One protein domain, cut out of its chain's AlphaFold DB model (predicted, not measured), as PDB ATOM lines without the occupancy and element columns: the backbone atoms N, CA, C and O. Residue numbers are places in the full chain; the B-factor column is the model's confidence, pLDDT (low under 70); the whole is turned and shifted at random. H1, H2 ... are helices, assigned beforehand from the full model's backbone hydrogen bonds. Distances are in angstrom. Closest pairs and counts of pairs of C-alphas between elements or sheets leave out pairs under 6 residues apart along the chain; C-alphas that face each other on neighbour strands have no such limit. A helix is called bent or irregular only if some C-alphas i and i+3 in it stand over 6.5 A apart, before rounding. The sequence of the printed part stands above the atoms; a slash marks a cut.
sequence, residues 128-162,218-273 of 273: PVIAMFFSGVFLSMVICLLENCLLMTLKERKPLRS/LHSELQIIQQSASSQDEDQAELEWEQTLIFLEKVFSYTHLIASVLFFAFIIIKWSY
ATOM      1  N   PRO A 128      15.212  57.823  39.126       82.81
ATOM      2  CA  PRO A 128      15.727  57.364  40.407       82.81
ATOM      3  C   PRO A 128      15.822  55.834  40.426       82.81
ATOM      4  O   PRO A 128      15.003  55.137  39.819       82.81
ATOM      5  N   VAL A 129      16.808  55.288  41.146       85.88
ATOM      6  CA  VAL A 129      17.102  53.838  41.147       85.88
ATOM      7  C   VAL A 129      15.876  53.003  41.516       85.88
ATOM      8  O   VAL A 129      15.646  51.938  40.942       85.88
ATOM      9  N   ILE A 130      15.029  53.525  42.404       85.25
ATOM     10  CA  ILE A 130      13.759  52.904  42.776       85.25
ATOM     11  C   ILE A 130      12.771  52.804  41.600       85.25
ATOM     12  O   ILE A 130      12.115  51.777  41.435       85.25
ATOM     13  N   ALA A 131      12.694  53.824  40.741       85.94
ATOM     14  CA  ALA A 131      11.855  53.791  39.548       85.94
ATOM     15  C   ALA A 131      12.404  52.783  38.528       85.94
ATOM     16  O   ALA A 131      11.644  51.951  38.039       85.94
ATOM     17  N   MET A 132      13.724  52.773  38.291       88.69
ATOM     18  CA  MET A 132      14.371  51.766  37.434       88.69
ATOM     19  C   MET A 132      14.089  50.336  37.914       88.69
ATOM     20  O   MET A 132      13.815  49.451  37.099       88.69
ATOM     21  N   PHE A 133      14.104  50.117  39.233       92.25
ATOM     22  CA  PHE A 133      13.757  48.838  39.839       92.25
ATOM     23  C   PHE A 133      12.319  48.417  39.503       92.25
ATOM     24  O   PHE A 133      12.110  47.351  38.923       92.25
ATOM     25  N   PHE A 134      11.328  49.258  39.814       91.38
ATOM     26  CA  PHE A 134       9.920  48.929  39.572       91.38
ATOM     27  C   PHE A 134       9.597  48.759  38.086       91.38
ATOM     28  O   PHE A 134       8.906  47.808  37.719       91.38
ATOM     29  N   SER A 135      10.131  49.625  37.224       90.44
ATOM     30  CA  SER A 135       9.965  49.510  35.774       90.44
ATOM     31  C   SER A 135      10.564  48.210  35.233       90.44
ATOM     32  O   SER A 135       9.924  47.532  34.432       90.44
ATOM     33  N   GLY A 136      11.757  47.820  35.696       92.75
ATOM     34  CA  GLY A 136      12.396  46.571  35.280       92.75
ATOM     35  C   GLY A 136      11.662  45.322  35.774       92.75
ATOM     36  O   GLY A 136      11.461  44.385  35.000       92.75
ATOM     37  N   VAL A 137      11.182  45.316  37.023       93.31
ATOM     38  CA  VAL A 137      10.353  44.220  37.562       93.31
ATOM     39  C   VAL A 137       9.039  44.101  36.789       93.31
ATOM     40  O   VAL A 137       8.639  42.996  36.425       93.31
ATOM     41  N   PHE A 138       8.390  45.226  36.480       93.62
ATOM     42  CA  PHE A 138       7.174  45.239  35.672       93.62
ATOM     43  C   PHE A 138       7.424  44.699  34.260       93.62
ATOM     44  O   PHE A 138       6.679  43.843  33.786       93.62
ATOM     45  N   LEU A 139       8.503  45.135  33.603       93.25
ATOM     46  CA  LEU A 139       8.882  44.636  32.283       93.25
ATOM     47  C   LEU A 139       9.159  43.126  32.315       93.25
ATOM     48  O   LEU A 139       8.674  42.395  31.456       93.25
ATOM     49  N   SER A 140       9.872  42.651  33.336       92.94
ATOM     50  CA  SER A 140      10.140  41.229  33.563       92.94
ATOM     51  C   SER A 140       8.850  40.418  33.745       92.94
ATOM     52  O   SER A 140       8.711  39.339  33.167       92.94
ATOM     53  N   MET A 141       7.870  40.961  34.475       93.88
ATOM     54  CA  MET A 141       6.544  40.354  34.622       93.88
ATOM     55  C   MET A 141       5.819  40.253  33.276       93.88
ATOM     56  O   MET A 141       5.292  39.194  32.942       93.88
ATOM     57  N   VAL A 142       5.809  41.330  32.485       95.44
ATOM     58  CA  VAL A 142       5.171  41.344  31.159       95.44
ATOM     59  C   VAL A 142       5.841  40.345  30.215       95.44
ATOM     60  O   VAL A 142       5.142  39.595  29.538       95.44
ATOM     61  N   ILE A 143       7.175  40.283  30.199       92.56
ATOM     62  CA  ILE A 143       7.928  39.304  29.402       92.56
ATOM     63  C   ILE A 143       7.541  37.878  29.808       92.56
ATOM     64  O   ILE A 143       7.186  37.084  28.941       92.56
ATOM     65  N   CYS A 144       7.493  37.579  31.108       91.50
ATOM     66  CA  CYS A 144       7.077  36.269  31.611       91.50
ATOM     67  C   CYS A 144       5.643  35.904  31.176       91.50
ATOM     68  O   CYS A 144       5.367  34.767  30.790       91.50
ATOM     69  N   LEU A 145       4.710  36.863  31.174       93.75
ATOM     70  CA  LEU A 145       3.350  36.634  30.669       93.75
ATOM     71  C   LEU A 145       3.332  36.342  29.162       93.75
ATOM     72  O   LEU A 145       2.615  35.442  28.724       93.75
ATOM     73  N   LEU A 146       4.117  37.078  28.372       92.94
ATOM     74  CA  LEU A 146       4.228  36.867  26.928       92.94
ATOM     75  C   LEU A 146       4.860  35.509  26.596       92.94
ATOM     76  O   LEU A 146       4.367  34.819  25.707       92.94
ATOM     77  N   GLU A 147       5.894  35.098  27.331       92.06
ATOM     78  CA  GLU A 147       6.535  33.784  27.191       92.06
ATOM     79  C   GLU A 147       5.564  32.645  27.519       92.06
ATOM     80  O   GLU A 147       5.424  31.705  26.737       92.06
ATOM     81  N   ASN A 148       4.820  32.755  28.625       90.12
ATOM     82  CA  ASN A 148       3.795  31.773  28.986       90.12
ATOM     83  C   ASN A 148       2.667  31.710  27.945       90.12
ATOM     84  O   ASN A 148       2.221  30.625  27.575       90.12
ATOM     85  N   CYS A 149       2.228  32.859  27.425       91.88
ATOM     86  CA  CYS A 149       1.234  32.925  26.352       91.88
ATOM     87  C   CYS A 149       1.741  32.253  25.065       91.88
ATOM     88  O   CYS A 149       1.014  31.490  24.421       91.88
ATOM     89  N   LEU A 150       3.009  32.482  24.712       89.81
ATOM     90  CA  LEU A 150       3.656  31.841  23.572       89.81
ATOM     91  C   LEU A 150       3.729  30.321  23.759       89.81
ATOM     92  O   LEU A 150       3.351  29.591  22.847       89.81
ATOM     93  N   LEU A 151       4.160  29.841  24.931       88.88
ATOM     94  CA  LEU A 151       4.220  28.409  25.245       88.88
ATOM     95  C   LEU A 151       2.841  27.750  25.168       88.88
ATOM     96  O   LEU A 151       2.706  26.692  24.559       88.88
ATOM     97  N   MET A 152       1.806  28.400  25.706       88.06
ATOM     98  CA  MET A 152       0.420  27.930  25.597       88.06
ATOM     99  C   MET A 152      -0.041  27.861  24.136       88.06
ATOM    100  O   MET A 152      -0.582  26.846  23.704       88.06
ATOM    101  N   THR A 153       0.257  28.893  23.343       87.31
ATOM    102  CA  THR A 153      -0.079  28.925  21.910       87.31
ATOM    103  C   THR A 153       0.650  27.826  21.130       87.31
ATOM    104  O   THR A 153       0.080  27.225  20.220       87.31
ATOM    105  N   LEU A 154       1.914  27.556  21.467       84.94
ATOM    106  CA  LEU A 154       2.703  26.492  20.846       84.94
ATOM    107  C   LEU A 154       2.196  25.105  21.245       84.94
ATOM    108  O   LEU A 154       2.163  24.224  20.395       84.94
ATOM    109  N   LYS A 155       1.752  24.929  22.493       84.81
ATOM    110  CA  LYS A 155       1.171  23.677  22.991       84.81
ATOM    111  C   LYS A 155      -0.171  23.344  22.332       84.81
ATOM    112  O   LYS A 155      -0.452  22.183  22.067       84.81
ATOM    113  N   GLU A 156      -0.996  24.350  22.040       83.75
ATOM    114  CA  GLU A 156      -2.274  24.154  21.336       83.75
ATOM    115  C   GLU A 156      -2.102  23.845  19.839       83.75
ATOM    116  O   GLU A 156      -2.967  23.227  19.210       83.75
ATOM    117  N   ARG A 157      -0.986  24.263  19.234       76.69
ATOM    118  CA  ARG A 157      -0.682  23.985  17.828       76.69
ATOM    119  C   ARG A 157      -0.114  22.567  17.707       76.69
ATOM    120  O   ARG A 157       1.039  22.329  18.042       76.69
ATOM    121  N   LYS A 158      -0.894  21.639  17.136       62.06
ATOM    122  CA  LYS A 158      -0.393  20.326  16.685       62.06
ATOM    123  C   LYS A 158       0.880  20.471  15.831       62.06
ATOM    124  O   LYS A 158       1.026  21.481  15.131       62.06
ATOM    125  N   PRO A 159       1.759  19.456  15.819       62.19
ATOM    126  CA  PRO A 159       3.042  19.500  15.132       62.19
ATOM    127  C   PRO A 159       2.925  19.806  13.636       62.19
ATOM    128  O   PRO A 159       2.678  18.936  12.802       62.19
ATOM    129  N   LEU A 160       3.120  21.072  13.262       55.72
ATOM    130  CA  LEU A 160       3.075  21.480  11.865       55.72
ATOM    131  C   LEU A 160       4.408  21.079  11.215       55.72
ATOM    132  O   LEU A 160       5.437  21.687  11.513       55.72
ATOM    133  N   ARG A 161       4.400  20.088  10.304       53.59
ATOM    134  CA  ARG A 161       5.581  19.578   9.552       53.59
ATOM    135  C   ARG A 161       6.526  20.677   9.015       53.59
ATOM    136  O   ARG A 161       7.716  20.436   8.843       53.59
ATOM    137  N   SER A 162       6.019  21.893   8.797       51.41
ATOM    138  CA  SER A 162       6.781  23.100   8.431       51.41
ATOM    139  C   SER A 162       7.866  23.508   9.453       51.41
ATOM    140  O   SER A 162       8.984  23.850   9.075       51.41
ATOM    141  N   LEU A 218      -3.104  -8.409  -0.931       86.19
ATOM    142  CA  LEU A 218      -1.861  -7.644  -0.921       86.19
ATOM    143  C   LEU A 218      -2.122  -6.139  -0.759       86.19
ATOM    144  O   LEU A 218      -1.343  -5.437  -0.118       86.19
ATOM    145  N   HIS A 219      -3.236  -5.640  -1.303       79.75
ATOM    146  CA  HIS A 219      -3.654  -4.255  -1.119       79.75
ATOM    147  C   HIS A 219      -4.118  -3.961   0.314       79.75
ATOM    148  O   HIS A 219      -3.773  -2.904   0.841       79.75
ATOM    149  N   SER A 220      -4.858  -4.867   0.963       87.06
ATOM    150  CA  SER A 220      -5.259  -4.683   2.366       87.06
ATOM    151  C   SER A 220      -4.065  -4.724   3.314       87.06
ATOM    152  O   SER A 220      -3.964  -3.866   4.187       87.06
ATOM    153  N   GLU A 221      -3.121  -5.643   3.101       85.44
ATOM    154  CA  GLU A 221      -1.875  -5.708   3.877       85.44
ATOM    155  C   GLU A 221      -1.032  -4.435   3.694       85.44
ATOM    156  O   GLU A 221      -0.571  -3.838   4.668       85.44
ATOM    157  N   LEU A 222      -0.905  -3.934   2.458       78.62
ATOM    158  CA  LEU A 222      -0.230  -2.660   2.187       78.62
ATOM    159  C   LEU A 222      -0.908  -1.475   2.881       78.62
ATOM    160  O   LEU A 222      -0.213  -0.612   3.416       78.62
ATOM    161  N   GLN A 223      -2.243  -1.429   2.916       80.94
ATOM    162  CA  GLN A 223      -2.966  -0.380   3.638       80.94
ATOM    163  C   GLN A 223      -2.708  -0.435   5.147       80.94
ATOM    164  O   GLN A 223      -2.497   0.609   5.762       80.94
ATOM    165  N   ILE A 224      -2.662  -1.629   5.743       82.12
ATOM    166  CA  ILE A 224      -2.361  -1.810   7.171       82.12
ATOM    167  C   ILE A 224      -0.928  -1.363   7.489       82.12
ATOM    168  O   ILE A 224      -0.692  -0.650   8.471       82.12
ATOM    169  N   ILE A 225       0.036  -1.716   6.637       72.75
ATOM    170  CA  ILE A 225       1.436  -1.294   6.783       72.75
ATOM    171  C   ILE A 225       1.560   0.230   6.648       72.75
ATOM    172  O   ILE A 225       2.280   0.867   7.410       72.75
ATOM    173  N   GLN A 226       0.825   0.846   5.726       75.44
ATOM    174  CA  GLN A 226       0.864   2.293   5.520       75.44
ATOM    175  C   GLN A 226       0.189   3.066   6.666       75.44
ATOM    176  O   GLN A 226       0.678   4.121   7.068       75.44
ATOM    177  N   GLN A 227      -0.887   2.517   7.235       75.44
ATOM    178  CA  GLN A 227      -1.564   3.063   8.412       75.44
ATOM    179  C   GLN A 227      -0.669   2.986   9.659       75.44
ATOM    180  O   GLN A 227      -0.538   3.977  10.374       75.44
ATOM    181  N   SER A 228      -0.024   1.838   9.892       69.19
ATOM    182  CA  SER A 228       0.887   1.635  11.031       69.19
ATOM    183  C   SER A 228       2.173   2.454  10.907       69.19
ATOM    184  O   SER A 228       2.634   3.025  11.893       69.19
ATOM    185  N   ALA A 229       2.711   2.599   9.693       70.00
ATOM    186  CA  ALA A 229       3.826   3.503   9.434       70.00
ATOM    187  C   ALA A 229       3.437   4.971   9.675       70.00
ATOM    188  O   ALA A 229       4.219   5.716  10.256       70.00
ATOM    189  N   SER A 230       2.226   5.390   9.282       66.31
ATOM    190  CA  SER A 230       1.742   6.756   9.518       66.31
ATOM    191  C   SER A 230       1.500   7.047  10.999       66.31
ATOM    192  O   SER A 230       1.831   8.143  11.441       66.31
ATOM    193  N   SER A 231       0.936   6.103  11.761       65.44
ATOM    194  CA  SER A 231       0.707   6.292  13.198       65.44
ATOM    195  C   SER A 231       2.023   6.355  13.966       65.44
ATOM    196  O   SER A 231       2.204   7.223  14.807       65.44
ATOM    197  N   GLN A 232       2.980   5.492  13.618       67.38
ATOM    198  CA  GLN A 232       4.289   5.468  14.262       67.38
ATOM    199  C   GLN A 232       5.102   6.747  13.981       67.38
ATOM    200  O   GLN A 232       5.819   7.223  14.859       67.38
ATOM    201  N   ASP A 233       4.963   7.334  12.788       69.25
ATOM    202  CA  ASP A 233       5.594   8.610  12.410       69.25
ATOM    203  C   ASP A 233       4.916   9.819  13.101       69.25
ATOM    204  O   ASP A 233       5.577  10.805  13.433       69.25
ATOM    205  N   GLU A 234       3.605   9.743  13.369       70.19
ATOM    206  CA  GLU A 234       2.840  10.771  14.095       70.19
ATOM    207  C   GLU A 234       3.134  10.746  15.607       70.19
ATOM    208  O   GLU A 234       3.453  11.794  16.171       70.19
ATOM    209  N   ASP A 235       3.163   9.558  16.226       77.31
ATOM    210  CA  ASP A 235       3.548   9.353  17.633       77.31
ATOM    211  C   ASP A 235       5.000   9.798  17.889       77.31
ATOM    212  O   ASP A 235       5.321  10.422  18.905       77.31
ATOM    213  N   GLN A 236       5.902   9.504  16.944       79.00
ATOM    214  CA  GLN A 236       7.301   9.908  17.044       79.00
ATOM    215  C   GLN A 236       7.475  11.421  16.892       79.00
ATOM    216  O   GLN A 236       8.258  12.019  17.634       79.00
ATOM    217  N   ALA A 237       6.730  12.057  15.983       76.38
ATOM    218  CA  ALA A 237       6.711  13.507  15.890       76.38
ATOM    219  C   ALA A 237       6.206  14.112  17.207       76.38
ATOM    220  O   ALA A 237       6.892  14.955  17.780       76.38
ATOM    221  N   GLU A 238       5.057  13.676  17.723       80.69
ATOM    222  CA  GLU A 238       4.477  14.195  18.969       80.69
ATOM    223  C   GLU A 238       5.468  14.131  20.145       80.69
ATOM    224  O   GLU A 238       5.657  15.127  20.851       80.69
ATOM    225  N   LEU A 239       6.220  13.032  20.276       82.38
ATOM    226  CA  LEU A 239       7.276  12.895  21.283       82.38
ATOM    227  C   LEU A 239       8.442  13.886  21.077       82.38
ATOM    228  O   LEU A 239       8.939  14.477  22.040       82.38
ATOM    229  N   GLU A 240       8.887  14.097  19.833       82.31
ATOM    230  CA  GLU A 240       9.916  15.098  19.503       82.31
ATOM    231  C   GLU A 240       9.439  16.534  19.772       82.31
ATOM    232  O   GLU A 240      10.239  17.408  20.136       82.31
ATOM    233  N   TRP A 241       8.148  16.795  19.599       80.56
ATOM    234  CA  TRP A 241       7.527  18.095  19.817       80.56
ATOM    235  C   TRP A 241       7.382  18.435  21.295       80.56
ATOM    236  O   TRP A 241       7.780  19.531  21.694       80.56
ATOM    237  N   GLU A 242       6.950  17.482  22.117       85.25
ATOM    238  CA  GLU A 242       6.960  17.598  23.579       85.25
ATOM    239  C   GLU A 242       8.384  17.829  24.114       85.25
ATOM    240  O   GLU A 242       8.624  18.728  24.922       85.25
ATOM    241  N   GLN A 243       9.384  17.109  23.589       86.62
ATOM    242  CA  GLN A 243      10.790  17.364  23.929       86.62
ATOM    243  C   GLN A 243      11.251  18.769  23.524       86.62
ATOM    244  O   GLN A 243      12.019  19.407  24.249       86.62
ATOM    245  N   THR A 244      10.796  19.257  22.369       84.19
ATOM    246  CA  THR A 244      11.129  20.598  21.875       84.19
ATOM    247  C   THR A 244      10.481  21.684  22.742       84.19
ATOM    248  O   THR A 244      11.140  22.680  23.036       84.19
ATOM    249  N   LEU A 245       9.244  21.479  23.210       85.00
ATOM    250  CA  LEU A 245       8.554  22.372  24.149       85.00
ATOM    251  C   LEU A 245       9.265  22.437  25.505       85.00
ATOM    252  O   LEU A 245       9.570  23.532  25.971       85.00
ATOM    253  N   ILE A 246       9.619  21.289  26.094       88.25
ATOM    254  CA  ILE A 246      10.365  21.229  27.366       88.25
ATOM    255  C   ILE A 246      11.735  21.903  27.234       88.25
ATOM    256  O   ILE A 246      12.205  22.584  28.148       88.25
ATOM    257  N   PHE A 247      12.414  21.702  26.102       89.50
ATOM    258  CA  PHE A 247      13.675  22.381  25.827       89.50
ATOM    259  C   PHE A 247      13.482  23.900  25.767       89.50
ATOM    260  O   PHE A 247      14.253  24.631  26.385       89.50
ATOM    261  N   LEU A 248      12.447  24.372  25.071       87.38
ATOM    262  CA  LEU A 248      12.138  25.793  24.934       87.38
ATOM    263  C   LEU A 248      11.793  26.443  26.284       87.38
ATOM    264  O   LEU A 248      12.321  27.506  26.596       87.38
ATOM    265  N   GLU A 249      10.984  25.778  27.109       90.12
ATOM    266  CA  GLU A 249      10.649  26.218  28.470       90.12
ATOM    267  C   GLU A 249      11.905  26.369  29.340       90.12
ATOM    268  O   GLU A 249      12.098  27.393  29.996       90.12
ATOM    269  N   LYS A 250      12.816  25.387  29.290       90.56
ATOM    270  CA  LYS A 250      14.106  25.473  29.989       90.56
ATOM    271  C   LYS A 250      14.948  26.633  29.479       90.56
ATOM    272  O   LYS A 250      15.549  27.331  30.287       90.56
ATOM    273  N   VAL A 251      15.001  26.845  28.164       91.06
ATOM    274  CA  VAL A 251      15.741  27.968  27.574       91.06
ATOM    275  C   VAL A 251      15.192  29.297  28.089       91.06
ATOM    276  O   VAL A 251      15.982  30.076  28.614       91.06
ATOM    277  N   PHE A 252      13.875  29.519  28.027       91.31
ATOM    278  CA  PHE A 252      13.243  30.736  28.552       91.31
ATOM    279  C   PHE A 252      13.510  30.927  30.051       91.31
ATOM    280  O   PHE A 252      13.917  32.006  30.483       91.31
ATOM    281  N   SER A 253      13.401  29.854  30.839       89.06
ATOM    282  CA  SER A 253      13.701  29.882  32.273       89.06
ATOM    283  C   SER A 253      15.156  30.274  32.562       89.06
ATOM    284  O   SER A 253      15.408  31.158  33.384       89.06
ATOM    285  N   TYR A 254      16.131  29.683  31.862       92.06
ATOM    286  CA  TYR A 254      17.542  30.032  32.035       92.06
ATOM    287  C   TYR A 254      17.847  31.460  31.578       92.06
ATOM    288  O   TYR A 254      18.591  32.163  32.263       92.06
ATOM    289  N   THR A 255      17.275  31.918  30.459       90.88
ATOM    290  CA  THR A 255      17.473  33.298  29.992       90.88
ATOM    291  C   THR A 255      16.902  34.308  30.978       90.88
ATOM    292  O   THR A 255      17.560  35.306  31.269       90.88
ATOM    293  N   HIS A 256      15.728  34.025  31.549       90.06
ATOM    294  CA  HIS A 256      15.090  34.882  32.546       90.06
ATOM    295  C   HIS A 256      15.880  34.921  33.854       90.06
ATOM    296  O   HIS A 256      16.140  36.002  34.378       90.06
ATOM    297  N   LEU A 257      16.356  33.766  34.333       92.56
ATOM    298  CA  LEU A 257      17.208  33.681  35.520       92.56
ATOM    299  C   LEU A 257      18.477  34.529  35.357       92.56
ATOM    300  O   LEU A 257      18.804  35.322  36.237       92.56
ATOM    301  N   ILE A 258      19.177  34.390  34.227       94.56
ATOM    302  CA  ILE A 258      20.404  35.150  33.950       94.56
ATOM    303  C   ILE A 258      20.095  36.648  33.857       94.56
ATOM    304  O   ILE A 258      20.776  37.448  34.499       94.56
ATOM    305  N   ALA A 259      19.061  37.037  33.105       93.12
ATOM    306  CA  ALA A 259      18.659  38.437  32.966       93.12
ATOM    307  C   ALA A 259      18.261  39.059  34.314       93.12
ATOM    308  O   ALA A 259      18.660  40.181  34.612       93.12
ATOM    309  N   SER A 260      17.540  38.311  35.152       93.50
ATOM    310  CA  SER A 260      17.156  38.711  36.507       93.50
ATOM    311  C   SER A 260      18.386  38.933  37.389       93.50
ATOM    312  O   SER A 260      18.535  40.004  37.974       93.50
ATOM    313  N   VAL A 261      19.330  37.984  37.419       95.31
ATOM    314  CA  VAL A 261      20.581  38.123  38.186       95.31
ATOM    315  C   VAL A 261      21.380  39.349  37.734       95.31
ATOM    316  O   VAL A 261      21.841  40.119  38.575       95.31
ATOM    317  N   LEU A 262      21.510  39.568  36.422       95.25
ATOM    318  CA  LEU A 262      22.196  40.742  35.874       95.25
ATOM    319  C   LEU A 262      21.474  42.051  36.228       95.25
ATOM    320  O   LEU A 262      22.129  43.026  36.591       95.25
ATOM    321  N   PHE A 263      20.142  42.068  36.167       95.25
ATOM    322  CA  PHE A 263      19.329  43.224  36.539       95.25
ATOM    323  C   PHE A 263      19.492  43.578  38.019       95.25
ATOM    324  O   PHE A 263      19.800  44.723  38.343       95.25
ATOM    325  N   PHE A 264      19.365  42.603  38.922       93.69
ATOM    326  CA  PHE A 264      19.573  42.837  40.352       93.69
ATOM    327  C   PHE A 264      21.006  43.289  40.654       93.69
ATOM    328  O   PHE A 264      21.189  44.213  41.441       93.69
ATOM    329  N   ALA A 265      22.015  42.709  39.997       94.62
ATOM    330  CA  ALA A 265      23.399  43.157  40.140       94.62
ATOM    331  C   ALA A 265      23.577  44.620  39.699       94.62
ATOM    332  O   ALA A 265      24.198  45.404  40.415       94.62
ATOM    333  N   PHE A 266      22.988  45.013  38.566       93.31
ATOM    334  CA  PHE A 266      23.003  46.398  38.090       93.31
ATOM    335  C   PHE A 266      22.333  47.360  39.082       93.31
ATOM    336  O   PHE A 266      22.909  48.401  39.402       93.31
ATOM    337  N   ILE A 267      21.159  46.998  39.614       93.06
ATOM    338  CA  ILE A 267      20.444  47.813  40.606       93.06
ATOM    339  C   ILE A 267      21.260  47.959  41.895       93.06
ATOM    340  O   ILE A 267      21.377  49.069  42.405       93.06
ATOM    341  N   ILE A 268      21.882  46.884  42.394       91.69
ATOM    342  CA  ILE A 268      22.729  46.932  43.598       91.69
ATOM    343  C   ILE A 268      23.930  47.859  43.389       91.69
ATOM    344  O   ILE A 268      24.227  48.680  44.254       91.69
ATOM    345  N   ILE A 269      24.600  47.769  42.235       92.00
ATOM    346  CA  ILE A 269      25.733  48.646  41.908       92.00
ATOM    347  C   ILE A 269      25.287  50.111  41.889       92.00
ATOM    348  O   ILE A 269      25.985  50.963  42.430       92.00
ATOM    349  N   LYS A 270      24.123  50.405  41.299       88.25
ATOM    350  CA  LYS A 270      23.567  51.762  41.233       88.25
ATOM    351  C   LYS A 270      23.053  52.290  42.569       88.25
ATOM    352  O   LYS A 270      23.066  53.493  42.750       88.25
ATOM    353  N   TRP A 271      22.606  51.429  43.479       85.81
ATOM    354  CA  TRP A 271      22.173  51.830  44.823       85.81
ATOM    355  C   TRP A 271      23.356  52.115  45.760       85.81
ATOM    356  O   TRP A 271      23.222  52.847  46.734       85.81
ATOM    357  N   SER A 272      24.513  51.503  45.491       80.62
ATOM    358  CA  SER A 272      25.732  51.672  46.289       80.62
ATOM    359  C   SER A 272      26.554  52.919  45.927       80.62
ATOM    360  O   SER A 272      27.523  53.197  46.635       80.62
ATOM    361  N   TYR A 273      26.227  53.605  44.830       61.97
ATOM    362  CA  TYR A 273      26.877  54.831  44.350       61.97
ATOM    363  C   TYR A 273      25.947  56.023  44.542       61.97
ATOM    364  O   TYR A 273      26.472  57.095  44.911       61.97
TER     365      TYR A 273
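AT A GLANCE: This is residues 128 to 162 and 218 to 273 of the 273 residues of the protein "Neur_chan_LBD domain-containing protein" of Alligator mississippiensis (UniProt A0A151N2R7). One very long helix, H2, makes the length of a slender rod, and the shorter helix H1 lies side by side with it along the part from residue 245 to 271, nearly parallel in line but running the opposite way. Residues 218 to 233 of H2 stick out alone beyond this pair. The printed part has 91 residues with two named helices, H1 then H2 along the chain, and no named strand; its class is all helix. It is extended, with a radius of gyration of the C-alphas of 22.6 A, and the C-alphas span 82 by 17 by 15 A.

HOW THE PARTS SIT: H2, residues 218 to 271, touches H1, residues 129 to 156, with its residues 245 to 271 alone. There are 11 pairs of C-alphas within 8 A between them, and the closest C-alphas, those of Val 129 and Trp 271, are 6.6 A apart. Their lines stand at a shallow tilt of 3 degrees, and they run opposite ways. Their centres are 20.2 A apart. Residues 218 to 233, which belong to H2, stand free. In H1 and H2 every O i to N i+4 pair is within hydrogen-bond range.

IN THESE COORDINATES: H2 has 54 residues and measures 78.8 A from C-alpha 218 at (-1.861, -7.644, -0.921) to C-alpha 271 at (22.173, 51.830, 44.823). H1 has 28 residues and measures 40.6 A, from C-alpha 129 at (17.102, 53.838, 41.147) to C-alpha 156. Neither helix is bent.

THE WHOLE: The two C-alphas farthest apart, those of Leu 218 and Tyr 273, are 82.3 A apart. Residues 163 to 217 are not printed, and C-alphas 162 and 218 across this cut are 33.3 A apart. The link from H1 to H2 runs across the cut. The mean pLDDT of the printed part is 84.4; it is under 70 at residues 158 to 162, 228, 230 to 233 and 273.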